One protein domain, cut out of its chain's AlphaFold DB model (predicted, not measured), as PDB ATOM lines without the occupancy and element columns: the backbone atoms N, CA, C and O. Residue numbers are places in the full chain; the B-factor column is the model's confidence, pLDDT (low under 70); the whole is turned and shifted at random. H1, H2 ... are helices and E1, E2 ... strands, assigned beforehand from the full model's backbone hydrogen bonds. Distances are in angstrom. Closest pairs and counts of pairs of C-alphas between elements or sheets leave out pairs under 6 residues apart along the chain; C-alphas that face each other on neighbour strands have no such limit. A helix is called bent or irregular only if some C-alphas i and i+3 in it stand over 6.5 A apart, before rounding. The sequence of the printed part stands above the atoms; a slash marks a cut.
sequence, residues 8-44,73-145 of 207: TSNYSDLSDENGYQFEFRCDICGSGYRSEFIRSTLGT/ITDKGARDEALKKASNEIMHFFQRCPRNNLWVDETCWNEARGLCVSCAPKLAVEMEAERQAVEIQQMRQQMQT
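This is residues 8 to 44 and 73 to 145 of the 207 residues of the protein "DZANK-type domain-containing protein" of Chloroflexi bacterium RBG_16_69_14 (UniProt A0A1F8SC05). A small three-stranded sheet, E1 E2 E3, has a long, kinked helix, H1, over one face; next along the length come the small hairpin of E4 and E5 and a loop-rich stretch, residues 106 to 122. From that stretch the long helix H2 sticks out as a free arm, residues 124 to 145, and adds much of the length. The printed part has 110 residues with two named helices and five named strands, in the order E1 E2 E3 H1 E4 E5 H2; both sheets, E1 - E2 - E3 and E4 - E5, are antiparallel, and the class is mixed, helices and strands. The whole is extended, with a radius of gyration of the C-alphas of 21.0 A and spans of 75 by 30 by 18 A.

Start at E2, residues 22 to 25, the inner strand of a meander, each strand the antiparallel neighbour of the one before. On one side E1, residues 11 to 13, forms a hairpin with it, and N 12 and O 23 are 2.8 A apart. On the other side E3, residues 32 to 34, forms a hairpin with it, with N 24 and O 33 at 2.9 A. Now look to H1, residues 73 to 93, which is on this sheet at a height of 9.0 A, making two layers, a helix on one face of a sheet. It lies over E2 and E3, slantwise to the strands, at 38 degrees to E2 on the local plane; the closest C-alphas of E2 and H1 are those of Phe 22 and Ala 86, 7.0 A apart. H1 has a kink of 25 degrees near residue 87, and it is irregular, with C-alphas 89 and 92 7.2 A apart. Past it, E4, residues 94 to 96, and E5, residues 103 to 105, form a hairpin, where N 95 and O 104 are 2.8 A apart. H2, residues 123 to 145, is apart from H1 and E4 and is not on the sheet of E1, E2 and E3. In H2 every O i to N i+4 pair is within hydrogen-bond range; in H1, 14 of 17 are.

Find C-alpha 11 at (0.197, 30.370, -3.790), where E1 begins; it is 6.7 A long, E2 10.0 A, E3 6.7 A, E4 6.7 A and E5 7.1 A. H1 begins at C-alpha 73, (1.572, 50.665, -12.597), and is 31.9 A long. H2, 33.4 A long, ends at C-alpha 145, (-9.669, -9.701, 29.132).

The C-alphas of Thr 44 and Thr 145, the two farthest apart, are 75.4 A apart. Residues 45 to 72 are not printed, and C-alphas 44 and 73 are 17.5 A apart across that cut. The link from E5 to H2 is long, 17 residues. The mean pLDDT of the printed part is 85.7; look for values under 70 at residues 17 to 18, 39 to 44 and 73 to 76.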
ATOM      1  N   THR A   8      -5.075  29.850  -8.402       72.69
ATOM      2  CA  THR A   8      -5.760  31.103  -8.014       72.69
ATOM      3  C   THR A   8      -5.780  31.385  -6.510       72.69
ATOM      4  O   THR A   8      -5.869  32.539  -6.109       72.69
ATOM      5  N   SER A   9      -5.744  30.346  -5.676       73.50
ATOM      6  CA  SER A   9      -5.841  30.454  -4.209       73.50
ATOM      7  C   SER A   9      -4.695  29.769  -3.470       73.50
ATOM      8  O   SER A   9      -4.622  29.844  -2.249       73.50
ATOM      9  N   ASN A  10      -3.823  29.079  -4.201       82.19
ATOM     10  CA  ASN A  10      -2.880  28.115  -3.646       82.19
ATOM     11  C   ASN A  10      -1.425  28.520  -3.936       82.19
ATOM     12  O   ASN A  10      -0.588  27.723  -4.363       82.19
ATOM     13  N   TYR A  11      -1.148  29.813  -3.751       85.19
ATOM     14  CA  TYR A  11       0.197  30.370  -3.790       85.19
ATOM     15  C   TYR A  11       0.359  31.468  -2.736       85.19
ATOM     16  O   TYR A  11      -0.608  32.102  -2.316       85.19
ATOM     17  N   SER A  12       1.592  31.671  -2.289       85.25
ATOM     18  CA  SER A  12       2.001  32.765  -1.412       85.25
ATOM     19  C   SER A  12       3.054  33.605  -2.118       85.25
ATOM     20  O   SER A  12       4.010  33.069  -2.682       85.25
ATOM     21  N   ASP A  13       2.860  34.920  -2.090       84.81
ATOM     22  CA  ASP A  13       3.829  35.883  -2.598       84.81
ATOM     23  C   ASP A  13       4.885  36.156  -1.514       84.81
ATOM     24  O   ASP A  13       4.556  36.608  -0.417       84.81
ATOM     25  N   LEU A  14       6.140  35.825  -1.816       84.25
ATOM     26  CA  LEU A  14       7.320  36.061  -0.979       84.25
ATOM     27  C   LEU A  14       8.248  37.114  -1.611       84.25
ATOM     28  O   LEU A  14       9.427  37.181  -1.268       84.25
ATOM     29  N   SER A  15       7.738  37.907  -2.555       81.81
ATOM     30  CA  SER A  15       8.503  38.933  -3.263       81.81
ATOM     31  C   SER A  15       8.953  40.066  -2.341       81.81
ATOM     32  O   SER A  15       8.228  40.481  -1.434       81.81
ATOM     33  N   ASP A  16      10.138  40.606  -2.618       79.75
ATOM     34  CA  ASP A  16      10.743  41.729  -1.908       79.75
ATOM     35  C   ASP A  16      11.093  42.879  -2.875       79.75
ATOM     36  O   ASP A  16      10.755  42.863  -4.058       79.75
ATOM     37  N   GLU A  17      11.767  43.917  -2.377       67.25
ATOM     38  CA  GLU A  17      12.207  45.051  -3.206       67.25
ATOM     39  C   GLU A  17      13.269  44.649  -4.254       67.25
ATOM     40  O   GLU A  17      13.471  45.353  -5.248       67.25
ATOM     41  N   ASN A  18      13.933  43.505  -4.064       69.38
ATOM     42  CA  ASN A  18      15.052  43.034  -4.880       69.38
ATOM     43  C   ASN A  18      14.632  42.005  -5.947       69.38
ATOM     44  O   ASN A  18      15.399  41.728  -6.879       69.38
ATOM     45  N   GLY A  19      13.435  41.429  -5.845       77.12
ATOM     46  CA  GLY A  19      12.945  40.429  -6.781       77.12
ATOM     47  C   GLY A  19      11.627  39.782  -6.387       77.12
ATOM     48  O   GLY A  19      11.023  40.071  -5.358       77.12
ATOM     49  N   TYR A  20      11.180  38.886  -7.260       82.81
ATOM     50  CA  TYR A  20       9.922  38.178  -7.125       82.81
ATOM     51  C   TYR A  20      10.174  36.709  -6.819       82.81
ATOM     52  O   TYR A  20      10.958  36.045  -7.505       82.81
ATOM     53  N   GLN A  21       9.491  36.202  -5.797       85.25
ATOM     54  CA  GLN A  21       9.508  34.792  -5.444       85.25
ATOM     55  C   GLN A  21       8.115  34.359  -5.011       85.25
ATOM     56  O   GLN A  21       7.474  34.999  -4.182       85.25
ATOM     57  N   PHE A  22       7.667  33.231  -5.549       88.94
ATOM     58  CA  PHE A  22       6.354  32.665  -5.267       88.94
ATOM     59  C   PHE A  22       6.493  31.238  -4.745       88.94
ATOM     60  O   PHE A  22       7.306  30.456  -5.252       88.94
ATOM     61  N   GLU A  23       5.689  30.894  -3.747       89.50
ATOM     62  CA  GLU A  23       5.581  29.544  -3.197       89.50
ATOM     63  C   GLU A  23       4.204  28.972  -3.530       89.50
ATOM     64  O   GLU A  23       3.189  29.537  -3.131       89.50
ATOM     65  N   PHE A  24       4.162  27.852  -4.247       91.12
ATOM     66  CA  PHE A  24       2.932  27.138  -4.596       91.12
ATOM     67  C   PHE A  24       2.784  25.934  -3.681       91.12
ATOM     68  O   PHE A  24       3.769  25.234  -3.451       91.12
ATOM     69  N   ARG A  25       1.584  25.676  -3.156       93.25
ATOM     70  CA  ARG A  25       1.352  24.573  -2.212       93.25
ATOM     71  C   ARG A  25       0.366  23.557  -2.785       93.25
ATOM     72  O   ARG A  25      -0.257  23.784  -3.812       93.25
ATOM     73  N   CYS A  26       0.260  22.388  -2.174       92.81
ATOM     74  CA  CYS A  26      -0.760  21.387  -2.459       92.81
ATOM     75  C   CYS A  26      -1.982  21.675  -1.584       92.81
ATOM     76  O   CYS A  26      -1.844  21.830  -0.371       92.81
ATOM     77  N   ASP A  27      -3.179  21.684  -2.176       91.56
ATOM     78  CA  ASP A  27      -4.425  21.985  -1.451       91.56
ATOM     79  C   ASP A  27      -4.776  20.924  -0.383       91.56
ATOM     80  O   ASP A  27      -5.625  21.165   0.473       91.56
ATOM     81  N   ILE A  28      -4.157  19.733  -0.433       91.62
ATOM     82  CA  ILE A  28      -4.451  18.612   0.477       91.62
ATOM     83  C   ILE A  28      -3.418  18.501   1.603       91.62
ATOM     84  O   ILE A  28      -3.789  18.525   2.773       91.62
ATOM     85  N   CYS A  29      -2.133  18.342   1.275       92.06
ATOM     86  CA  CYS A  29      -1.083  18.121   2.279       92.06
ATOM     87  C   CYS A  29      -0.327  19.395   2.679       92.06
ATOM     88  O   CYS A  29       0.414  19.371   3.658       92.06
ATOM     89  N   GLY A  30      -0.467  20.491   1.926       89.94
ATOM     90  CA  GLY A  30       0.264  21.733   2.171       89.94
ATOM     91  C   GLY A  30       1.758  21.689   1.831       89.94
ATOM     92  O   GLY A  30       2.438  22.691   2.056       89.94
ATOM     93  N   SER A  31       2.277  20.580   1.279       89.31
ATOM     94  CA  SER A  31       3.617  20.550   0.674       89.31
ATOM     95  C   SER A  31       3.680  21.593  -0.438       89.31
ATOM     96  O   SER A  31       2.677  21.857  -1.097       89.31
ATOM     97  N   GLY A  32       4.829  22.229  -0.641       86.69
ATOM     98  CA  GLY A  32       4.932  23.273  -1.645       86.69
ATOM     99  C   GLY A  32       6.303  23.380  -2.273       86.69
ATOM    100  O   GLY A  32       7.307  22.988  -1.681       86.69
ATOM    101  N   TYR A  33       6.316  23.935  -3.479       85.56
ATOM    102  CA  TYR A  33       7.512  24.229  -4.249       85.56
ATOM    103  C   TYR A  33       7.686  25.740  -4.340       85.56
ATOM    104  O   TYR A  33       6.727  26.493  -4.539       85.56
ATOM    105  N   ARG A  34       8.932  26.187  -4.195       87.31
ATOM    106  CA  ARG A  34       9.310  27.587  -4.379       87.31
ATOM    107  C   ARG A  34       9.851  27.771  -5.782       87.31
ATOM    108  O   ARG A  34      10.669  26.973  -6.227       87.31
ATOM    109  N   SER A  35       9.394  28.824  -6.440       85.19
ATOM    110  CA  SER A  35       9.939  29.246  -7.730       85.19
ATOM    111  C   SER A  35      11.342  29.815  -7.582       85.19
ATOM    112  O   SER A  35      11.743  30.267  -6.495       85.19
ATOM    113  N   GLU A  36      12.085  29.788  -8.689       83.00
ATOM    114  CA  GLU A  36      13.353  30.493  -8.783       83.00
ATOM    115  C   GLU A  36      13.175  31.978  -8.454       83.00
ATOM    116  O   GLU A  36      12.162  32.606  -8.765       83.00
ATOM    117  N   PHE A  37      14.185  32.552  -7.799       78.62
ATOM    118  CA  PHE A  37      14.179  33.967  -7.458       78.62
ATOM    119  C   PHE A  37      14.391  34.809  -8.721       78.62
ATOM    120  O   PHE A  37      15.499  34.871  -9.267       78.62
ATOM    121  N   ILE A  38      13.341  35.493  -9.176       72.62
ATOM    122  CA  ILE A  38      13.397  36.358 -10.355       72.62
ATOM    123  C   ILE A  38      13.824  37.752  -9.898       72.62
ATOM    124  O   ILE A  38      13.036  38.500  -9.327       72.62
ATOM    125  N   ARG A  39      15.081  38.129 -10.157       66.75
ATOM    126  CA  ARG A  39      15.596  39.463  -9.798       66.75
ATOM    127  C   ARG A  39      14.797  40.561 -10.497       66.75
ATOM    128  O   ARG A  39      14.626  40.518 -11.717       66.75
ATOM    129  N   SER A  40      14.372  41.578  -9.748       62.81
ATOM    130  CA  SER A  40      13.712  42.739 -10.335       62.81
ATOM    131  C   SER A  40      14.778  43.604 -11.022       62.81
ATOM    132  O   SER A  40      15.676  44.183 -10.407       62.81
ATOM    133  N   THR A  41      14.720  43.701 -12.348       53.72
ATOM    134  CA  THR A  41      15.620  44.585 -13.114       53.72
ATOM    135  C   THR A  41      15.304  46.067 -12.888       53.72
ATOM    136  O   THR A  41      16.049  46.938 -13.327       53.72
ATOM    137  N   LEU A  42      14.197  46.365 -12.199       51.25
ATOM    138  CA  LEU A  42      13.704  47.715 -11.955       51.25
ATOM    139  C   LEU A  42      14.250  48.327 -10.650       51.25
ATOM    140  O   LEU A  42      14.499  49.531 -10.615       51.25
ATOM    141  N   GLY A  43      14.538  47.521  -9.616       47.91
ATOM    142  CA  GLY A  43      15.158  47.996  -8.365       47.91
ATOM    143  C   GLY A  43      16.624  48.425  -8.531       47.91
ATOM    144  O   GLY A  43      17.116  49.308  -7.832       47.91
ATOM    145  N   THR A  44      17.319  47.875  -9.528       44.03
ATOM    146  CA  THR A  44      18.714  48.226  -9.855       44.03
ATOM    147  C   THR A  44      18.842  49.446 -10.773       44.03
ATOM    148  O   THR A  44      19.882  50.107 -10.763       44.03
ATOM    149  N   ILE A  73       2.160  51.253 -11.375       47.41
ATOM    150  CA  ILE A  73       1.572  50.665 -12.597       47.41
ATOM    151  C   ILE A  73       2.556  49.693 -13.265       47.41
ATOM    152  O   ILE A  73       2.153  48.641 -13.759       47.41
ATOM    153  N   THR A  74       3.850  50.022 -13.251       54.88
ATOM    154  CA  THR A  74       4.894  49.210 -13.900       54.88
ATOM    155  C   THR A  74       5.225  47.956 -13.086       54.88
ATOM    156  O   THR A  74       5.455  46.893 -13.660       54.88
ATOM    157  N   ASP A  75       5.183  48.053 -11.755       62.88
ATOM    158  CA  ASP A  75       5.474  46.930 -10.858       62.88
ATOM    159  C   ASP A  75       4.399  45.826 -10.928       62.88
ATOM    160  O   ASP A  75       4.729  44.644 -10.936       62.88
ATOM    161  N   LYS A  76       3.115  46.182 -11.098       65.19
ATOM    162  CA  LYS A  76       2.023  45.199 -11.255       65.19
ATOM    163  C   LYS A  76       2.187  44.337 -12.509       65.19
ATOM    164  O   LYS A  76       2.070  43.119 -12.430       65.19
ATOM    165  N   GLY A  77       2.530  44.947 -13.645       71.06
ATOM    166  CA  GLY A  77       2.768  44.205 -14.888       71.06
ATOM    167  C   GLY A  77       3.983  43.273 -14.807       71.06
ATOM    168  O   GLY A  77       3.921  42.139 -15.280       71.06
ATOM    169  N   ALA A  78       5.067  43.723 -14.166       74.44
ATOM    170  CA  ALA A  78       6.267  42.911 -13.962       74.44
ATOM    171  C   ALA A  78       6.013  41.725 -13.014       74.44
ATOM    172  O   ALA A  78       6.457  40.610 -13.298       74.44
ATOM    173  N   ARG A  79       5.249  41.940 -11.933       75.06
ATOM    174  CA  ARG A  79       4.804  40.885 -11.008       75.06
ATOM    175  C   ARG A  79       3.937  39.839 -11.697       75.06
ATOM    176  O   ARG A  79       4.197  38.651 -11.536       75.06
ATOM    177  N   ASP A  80       2.957  40.262 -12.495       78.44
ATOM    178  CA  ASP A  80       2.078  39.342 -13.229       78.44
ATOM    179  C   ASP A  80       2.872  38.480 -14.226       78.44
ATOM    180  O   ASP A  80       2.627  37.277 -14.367       78.44
ATOM    181  N   GLU A  81       3.864  39.066 -14.902       81.12
ATOM    182  CA  GLU A  81       4.747  38.324 -15.804       81.12
ATOM    183  C   GLU A  81       5.661  37.349 -15.045       81.12
ATOM    184  O   GLU A  81       5.839  36.205 -15.478       81.12
ATOM    185  N   ALA A  82       6.208  37.769 -13.901       81.94
ATOM    186  CA  ALA A  82       7.020  36.924 -13.032       81.94
ATOM    187  C   ALA A  82       6.209  35.739 -12.483       81.94
ATOM    188  O   ALA A  82       6.665  34.598 -12.570       81.94
ATOM    189  N   LEU A  83       4.975  35.974 -12.028       83.06
ATOM    190  CA  LEU A  83       4.061  34.930 -11.562       83.06
ATOM    191  C   LEU A  83       3.721  33.942 -12.683       83.06
ATOM    192  O   LEU A  83       3.678  32.728 -12.468       83.06
ATOM    193  N   LYS A  84       3.517  34.431 -13.909       82.75
ATOM    194  CA  LYS A  84       3.270  33.568 -15.070       82.75
ATOM    195  C   LYS A  84       4.477  32.685 -15.402       82.75
ATOM    196  O   LYS A  84       4.298  31.528 -15.773       82.75
ATOM    197  N   LYS A  85       5.705  33.199 -15.285       83.75
ATOM    198  CA  LYS A  85       6.930  32.402 -15.483       83.75
ATOM    199  C   LYS A  85       7.084  31.349 -14.385       83.75
ATOM    200  O   LYS A  85       7.195  30.170 -14.708       83.75
ATOM    201  N   ALA A  86       6.971  31.767 -13.127       84.75
ATOM    202  CA  ALA A  86       7.058  30.900 -11.954       84.75
ATOM    203  C   ALA A  86       6.003  29.780 -11.962       84.75
ATOM    204  O   ALA A  86       6.304  28.623 -11.680       84.75
ATOM    205  N   SER A  87       4.759  30.101 -12.331       83.88
ATOM    206  CA  SER A  87       3.694  29.099 -12.427       83.88
ATOM    207  C   SER A  87       3.940  28.096 -13.551       83.88
ATOM    208  O   SER A  87       3.800  26.903 -13.314       83.88
ATOM    209  N   ASN A  88       4.350  28.534 -14.747       84.88
ATOM    210  CA  ASN A  88       4.663  27.615 -15.847       84.88
ATOM    211  C   ASN A  88       5.822  26.671 -15.514       84.88
ATOM    212  O   ASN A  88       5.788  25.505 -15.903       84.88
ATOM    213  N   GLU A  89       6.830  27.169 -14.797       85.31
ATOM    214  CA  GLU A  89       7.948  26.356 -14.328       85.31
ATOM    215  C   GLU A  89       7.456  25.240 -13.408       85.31
ATOM    216  O   GLU A  89       7.805  24.089 -13.615       85.31
ATOM    217  N   ILE A  90       6.591  25.547 -12.443       85.50
ATOM    218  CA  ILE A  90       6.184  24.596 -11.401       85.50
ATOM    219  C   ILE A  90       4.971  23.741 -11.805       85.50
ATOM    220  O   ILE A  90       4.732  22.680 -11.230       85.50
ATOM    221  N   MET A  91       4.219  24.151 -12.829       84.88
ATOM    222  CA  MET A  91       2.970  23.511 -13.260       84.88
ATOM    223  C   MET A  91       3.076  22.002 -13.515       84.88
ATOM    224  O   MET A  91       2.085  21.304 -13.346       84.88
ATOM    225  N   HIS A  92       4.239  21.489 -13.918       87.12
ATOM    226  CA  HIS A  92       4.414  20.066 -14.210       87.12
ATOM    227  C   HIS A  92       4.467  19.173 -12.957       87.12
ATOM    228  O   HIS A  92       4.211  17.976 -13.065       87.12
ATOM    229  N   PHE A  93       4.750  19.740 -11.780       88.00
ATOM    230  CA  PHE A  93       4.725  19.018 -10.501       88.00
ATOM    231  C   PHE A  93       3.315  18.863  -9.924       88.00
ATOM    232  O   PHE A  93       3.105  18.082  -8.996       88.00
ATOM    233  N   PHE A  94       2.348  19.609 -10.458       91.44
ATOM    234  CA  PHE A  94       0.989  19.638  -9.944       91.44
ATOM    235  C   PHE A  94      -0.012  19.114 -10.968       91.44
ATOM    236  O   PHE A  94       0.070  19.380 -12.165       91.44
ATOM    237  N   GLN A  95      -1.025  18.416 -10.470       92.44
ATOM    238  CA  GLN A  95      -2.150  17.927 -11.254       92.44
ATOM    239  C   GLN A  95      -3.439  18.579 -10.760       92.44
ATOM    240  O   GLN A  95      -3.692  18.660  -9.555       92.44
ATOM    241  N   ARG A  96      -4.287  19.036 -11.691       92.38
ATOM    242  CA  ARG A  96      -5.606  19.583 -11.351       92.38
ATOM    243  C   ARG A  96      -6.657  18.484 -11.390       92.38
ATOM    244  O   ARG A  96      -6.934  17.911 -12.442       92.38
ATOM    245  N   CYS A  97      -7.304  18.233 -10.259       93.75
ATOM    246  CA  CYS A  97      -8.348  17.220 -10.174       93.75
ATOM    247  C   CYS A  97      -9.634  17.672 -10.895       93.75
ATOM    248  O   CYS A  97     -10.172  18.730 -10.569       93.75
ATOM    249  N   PRO A  98     -10.194  16.876 -11.827       93.62
ATOM    250  CA  PRO A  98     -11.393  17.261 -12.578       93.62
ATOM    251  C   PRO A  98     -12.674  17.282 -11.731       93.62
ATOM    252  O   PRO A  98     -13.669  17.870 -12.145       93.62
ATOM    253  N   ARG A  99     -12.676  16.637 -10.556       93.25
ATOM    254  CA  ARG A  99     -13.862  16.540  -9.691       93.25
ATOM    255  C   ARG A  99     -14.019  17.728  -8.744       93.25
ATOM    256  O   ARG A  99     -15.129  18.214  -8.571       93.25
ATOM    257  N   ASN A 100     -12.938  18.158  -8.099       91.88
ATOM    258  CA  ASN A 100     -12.967  19.225  -7.091       91.88
ATOM    259  C   ASN A 100     -12.137  20.457  -7.483       91.88
ATOM    260  O   ASN A 100     -12.091  21.412  -6.718       91.88
ATOM    261  N   ASN A 101     -11.510  20.455  -8.667       90.38
ATOM    262  CA  ASN A 101     -10.674  21.537  -9.202       90.38
ATOM    263  C   ASN A 101      -9.483  21.944  -8.318       90.38
ATOM    264  O   ASN A 101      -8.888  22.993  -8.562       90.38
ATOM    265  N   LEU A 102      -9.111  21.110  -7.342       91.88
ATOM    266  CA  LEU A 102      -7.940  21.332  -6.495       91.88
ATOM    267  C   LEU A 102      -6.651  21.016  -7.256       91.88
ATOM    268  O   LEU A 102      -6.620  20.090  -8.077       91.88
ATOM    269  N   TRP A 103      -5.596  21.765  -6.944       92.38
ATOM    270  CA  TRP A 103      -4.242  21.515  -7.419       92.38
ATOM    271  C   TRP A 103      -3.490  20.697  -6.378       92.38
ATOM    272  O   TRP A 103      -3.345  21.098  -5.221       92.38
ATOM    273  N   VAL A 104      -3.030  19.520  -6.789       93.69
ATOM    274  CA  VAL A 104      -2.377  18.568  -5.891       93.69
ATOM    275  C   VAL A 104      -1.025  18.136  -6.432       93.69
ATOM    276  O   VAL A 104      -0.825  18.108  -7.645       93.69
ATOM    277  N   ASP A 105      -0.109  17.825  -5.523       93.19
ATOM    278  CA  ASP A 105       1.207  17.273  -5.831       93.19
ATOM    279  C   ASP A 105       1.122  15.791  -6.245       93.19
ATOM    280  O   ASP A 105       0.072  15.148  -6.141       93.19
ATOM    281  N   GLU A 106       2.247  15.228  -6.692       91.38
ATOM    282  CA  GLU A 106       2.368  13.813  -7.079       91.38
ATOM    283  C   GLU A 106       1.939  12.841  -5.963       91.38
ATOM    284  O   GLU A 106       1.304  11.814  -6.214       91.38
ATOM    285  N   THR A 107       2.204  13.195  -4.703       92.25
ATOM    286  CA  THR A 107       1.867  12.370  -3.537       92.25
ATOM    287  C   THR A 107       0.354  12.253  -3.359       92.25
ATOM    288  O   THR A 107      -0.180  11.149  -3.179       92.25
ATOM    289  N   CYS A 108      -0.343  13.393  -3.446       93.81
ATOM    290  CA  CYS A 108      -1.791  13.497  -3.295       93.81
ATOM    291  C   CYS A 108      -2.561  13.208  -4.592       93.81
ATOM    292  O   CYS A 108      -3.798  13.257  -4.600       93.81
ATOM    293  N   TRP A 109      -1.869  12.873  -5.680       95.19
ATOM    294  CA  TRP A 109      -2.476  12.398  -6.913       95.19
ATOM    295  C   TRP A 109      -2.615  10.871  -6.926       95.19
ATOM    296  O   TRP A 109      -1.728  10.115  -6.518       95.19
ATOM    297  N   ASN A 110      -3.764  10.390  -7.398       95.25
ATOM    298  CA  ASN A 110      -4.014   8.978  -7.656       95.25
ATOM    299  C   ASN A 110      -4.018   8.729  -9.169       95.25
ATOM    300  O   ASN A 110      -5.046   8.858  -9.838       95.25
ATOM    301  N   GLU A 111      -2.861   8.325  -9.691       93.81
ATOM    302  CA  GLU A 111      -2.643   8.042 -11.115       93.81
ATOM    303  C   GLU A 111      -3.577   6.958 -11.659       93.81
ATOM    304  O   GLU A 111      -4.109   7.096 -12.756       93.81
ATOM    305  N   ALA A 112      -3.862   5.921 -10.865       91.75
ATOM    306  CA  ALA A 112      -4.713   4.809 -11.285       91.75
ATOM    307  C   ALA A 112      -6.168   5.230 -11.555       91.75
ATOM    308  O   ALA A 112      -6.908   4.518 -12.237       91.75
ATOM    309  N   ARG A 113      -6.607   6.360 -10.988       91.94
ATOM    310  CA  ARG A 113      -7.980   6.871 -11.117       91.94
ATOM    311  C   ARG A 113      -8.063   8.246 -11.778       91.94
ATOM    312  O   ARG A 113      -9.176   8.688 -12.042       91.94
ATOM    313  N   GLY A 114      -6.935   8.910 -12.036       94.31
ATOM    314  CA  GLY A 114      -6.903  10.275 -12.571       94.31
ATOM    315  C   GLY A 114      -7.602  11.295 -11.662       94.31
ATOM    316  O   GLY A 114      -8.273  12.205 -12.147       94.31
ATOM    317  N   LEU A 115      -7.519  11.099 -10.344       96.12
ATOM    318  CA  LEU A 115      -8.214  11.895  -9.326       96.12
ATOM    319  C   LEU A 115      -7.283  12.162  -8.139       96.12
ATOM    320  O   LEU A 115      -6.329  11.424  -7.915       96.12
ATOM    321  N   CYS A 116      -7.571  13.185  -7.331       95.31
ATOM    322  CA  CYS A 116      -6.837  13.403  -6.083       95.31
ATOM    323  C   CYS A 116      -7.233  12.385  -4.997       95.31
ATOM    324  O   CYS A 116      -8.355  11.871  -4.999       95.31
ATOM    325  N   VAL A 117      -6.354  12.157  -4.018       95.19
ATOM    326  CA  VAL A 117      -6.572  11.202  -2.912       95.19
ATOM    327  C   VAL A 117      -7.794  11.528  -2.051       95.19
ATOM    328  O   VAL A 117      -8.449  10.618  -1.563       95.19
ATOM    329  N   SER A 118      -8.179  12.804  -1.939       93.75
ATOM    330  CA  SER A 118      -9.429  13.205  -1.270       93.75
ATOM    331  C   SER A 118     -10.686  12.741  -2.025       93.75
ATOM    332  O   SER A 118     -11.709  12.446  -1.412       93.75
ATOM    333  N   CYS A 119     -10.628  12.658  -3.359       94.44
ATOM    334  CA  CYS A 119     -11.753  12.218  -4.187       94.44
ATOM    335  C   CYS A 119     -11.765  10.704  -4.420       94.44
ATOM    336  O   CYS A 119     -12.841  10.111  -4.517       94.44
ATOM    337  N   ALA A 120     -10.587  10.108  -4.583       95.38
ATOM    338  CA  ALA A 120     -10.384   8.686  -4.800       95.38
ATOM    339  C   ALA A 120      -9.092   8.261  -4.087       95.38
ATOM    340  O   ALA A 120      -8.010   8.337  -4.684       95.38
ATOM    341  N   PRO A 121      -9.174   7.829  -2.817       93.62
ATOM    342  CA  PRO A 121      -8.000   7.392  -2.078       93.62
ATOM    343  C   PRO A 121      -7.383   6.138  -2.710       93.62
ATOM    344  O   PRO A 121      -8.027   5.386  -3.454       93.62
ATOM    345  N   LYS A 122      -6.089   5.929  -2.461       93.12
ATOM    346  CA  LYS A 122      -5.351   4.773  -2.983       93.12
ATOM    347  C   LYS A 122      -5.792   3.534  -2.204       93.12
ATOM    348  O   LYS A 122      -5.418   3.372  -1.049       93.12
ATOM    349  N   LEU A 123      -6.557   2.650  -2.853       91.75
ATOM    350  CA  LEU A 123      -7.183   1.485  -2.204       91.75
ATOM    351  C   LEU A 123      -6.189   0.633  -1.399       91.75
ATOM    352  O   LEU A 123      -6.514   0.216  -0.299       91.75
ATOM    353  N   ALA A 124      -4.978   0.408  -1.914       91.50
ATOM    354  CA  ALA A 124      -3.961  -0.371  -1.207       91.50
ATOM    355  C   ALA A 124      -3.536   0.264   0.131       91.50
ATOM    356  O   ALA A 124      -3.346  -0.456   1.105       91.50
ATOM    357  N   VAL A 125      -3.418   1.595   0.182       92.56
ATOM    358  CA  VAL A 125      -3.034   2.332   1.398       92.56
ATOM    359  C   VAL A 125      -4.165   2.282   2.423       92.56
ATOM    360  O   VAL A 125      -3.921   1.964   3.581       92.56
ATOM    361  N   GLU A 126      -5.402   2.516   1.983       91.94
ATOM    362  CA  GLU A 126      -6.578   2.450   2.861       91.94
ATOM    363  C   GLU A 126      -6.793   1.038   3.414       91.94
ATOM    364  O   GLU A 126      -7.040   0.865   4.600       91.94
ATOM    365  N   MET A 127      -6.636   0.002   2.583       94.44
ATOM    366  CA  MET A 127      -6.771  -1.382   3.039       94.44
ATOM    367  C   MET A 127      -5.752  -1.738   4.124       94.44
ATOM    368  O   MET A 127      -6.093  -2.469   5.049       94.44
ATOM    369  N   GLU A 128      -4.520  -1.245   4.019       95.75
ATOM    370  CA  GLU A 128      -3.498  -1.489   5.035       95.75
ATOM    371  C   GLU A 128      -3.765  -0.697   6.321       95.75
ATOM    372  O   GLU A 128      -3.633  -1.240   7.418       95.75
ATOM    373  N   ALA A 129      -4.233   0.549   6.204       96.31
ATOM    374  CA  ALA A 129      -4.657   1.343   7.353       96.31
ATOM    375  C   ALA A 129      -5.820   0.677   8.115       96.31
ATOM    376  O   ALA A 129      -5.784   0.590   9.343       96.31
ATOM    377  N   GLU A 130      -6.812   0.148   7.395       95.75
ATOM    378  CA  GLU A 130      -7.942  -0.575   7.987       95.75
ATOM    379  C   GLU A 130      -7.507  -1.888   8.649       95.75
ATOM    380  O   GLU A 130      -7.954  -2.206   9.752       95.75
ATOM    381  N   ARG A 131      -6.582  -2.641   8.034       96.31
ATOM    382  CA  ARG A 131      -5.999  -3.844   8.659       96.31
ATOM    383  C   ARG A 131      -5.328  -3.507   9.983       96.31
ATOM    384  O   ARG A 131      -5.661  -4.118  10.996       96.31
ATOM    385  N   GLN A 132      -4.475  -2.486   9.998       97.06
ATOM    386  CA  GLN A 132      -3.815  -2.029  11.218       97.06
ATOM    387  C   GLN A 132      -4.829  -1.571  12.279       97.06
ATOM    388  O   GLN A 132      -4.653  -1.840  13.470       97.06
ATOM    389  N   ALA A 133      -5.906  -0.891  11.875       97.00
ATOM    390  CA  ALA A 133      -6.957  -0.453  12.787       97.00
ATOM    391  C   ALA A 133      -7.687  -1.641  13.436       97.00
ATOM    392  O   ALA A 133      -7.892  -1.647  14.654       97.00
ATOM    393  N   VAL A 134      -8.021  -2.666  12.647       97.56
ATOM    394  CA  VAL A 134      -8.651  -3.901  13.137       97.56
ATOM    395  C   VAL A 134      -7.709  -4.670  14.065       97.56
ATOM    396  O   VAL A 134      -8.140  -5.102  15.133       97.56
ATOM    397  N   GLU A 135      -6.428  -4.796  13.721       97.00
ATOM    398  CA  GLU A 135      -5.427  -5.447  14.579       97.00
ATOM    399  C   GLU A 135      -5.287  -4.734  15.928       97.00
ATOM    400  O   GLU A 135      -5.337  -5.368  16.985       97.00
ATOM    401  N   ILE A 136      -5.207  -3.398  15.920       97.12
ATOM    402  CA  ILE A 136      -5.186  -2.596  17.150       97.12
ATOM    403  C   ILE A 136      -6.465  -2.816  17.964       97.12
ATOM    404  O   ILE A 136      -6.405  -2.913  19.191       97.12
ATOM    405  N   GLN A 137      -7.630  -2.890  17.317       96.88
ATOM    406  CA  GLN A 137      -8.899  -3.131  18.000       96.88
ATOM    407  C   GLN A 137      -8.938  -4.516  18.658       96.88
ATOM    408  O   GLN A 137      -9.326  -4.620  19.822       96.88
ATOM    409  N   GLN A 138      -8.505  -5.559  17.952       96.56
ATOM    410  CA  GLN A 138      -8.437  -6.924  18.480       96.56
ATOM    411  C   GLN A 138      -7.451  -7.026  19.646       96.56
ATOM    412  O   GLN A 138      -7.795  -7.566  20.698       96.56
ATOM    413  N   MET A 139      -6.265  -6.426  19.511       94.62
ATOM    414  CA  MET A 139      -5.278  -6.337  20.589       94.62
ATOM    415  C   MET A 139      -5.868  -5.648  21.826       94.62
ATOM    416  O   MET A 139      -5.750  -6.156  22.939       94.62
ATOM    417  N   ARG A 140      -6.551  -4.508  21.649       95.75
ATOM    418  CA  ARG A 140      -7.208  -3.787  22.754       95.75
ATOM    419  C   ARG A 140      -8.250  -4.649  23.467       95.75
ATOM    420  O   ARG A 140      -8.340  -4.574  24.687       95.75
ATOM    421  N   GLN A 141      -9.017  -5.456  22.736       95.06
ATOM    422  CA  GLN A 141     -10.003  -6.369  23.325       95.06
ATOM    423  C   GLN A 141      -9.338  -7.490  24.131       95.06
ATOM    424  O   GLN A 141      -9.744  -7.743  25.262       95.06
ATOM    425  N   GLN A 142      -8.291  -8.120  23.593       91.81
ATOM    426  CA  GLN A 142      -7.558  -9.176  24.300       91.81
ATOM    427  C   GLN A 142      -6.903  -8.650  25.585       91.81
ATOM    428  O   GLN A 142      -7.078  -9.238  26.651       91.81
ATOM    429  N   MET A 143      -6.260  -7.479  25.519       89.81
ATOM    430  CA  MET A 143      -5.654  -6.824  26.685       89.81
ATOM    431  C   MET A 143      -6.667  -6.482  27.788       89.81
ATOM    432  O   MET A 143      -6.299  -6.450  28.957       89.81
ATOM    433  N   GLN A 144      -7.936  -6.220  27.452       87.88
ATOM    434  CA  GLN A 144      -8.982  -5.979  28.457       87.88
ATOM    435  C   GLN A 144      -9.404  -7.254  29.190       87.88
ATOM    436  O   GLN A 144      -9.835  -7.182  30.340       87.88
ATOM    437  N   THR A 145      -9.320  -8.408  28.527       88.31
ATOM    438  CA  THR A 145      -9.669  -9.701  29.132       88.31
ATOM    439  C   THR A 145      -8.550 -10.284  29.985       88.31
ATOM    440  O   THR A 145      -8.809 -11.120  30.849       88.31
TER     441      THR A 145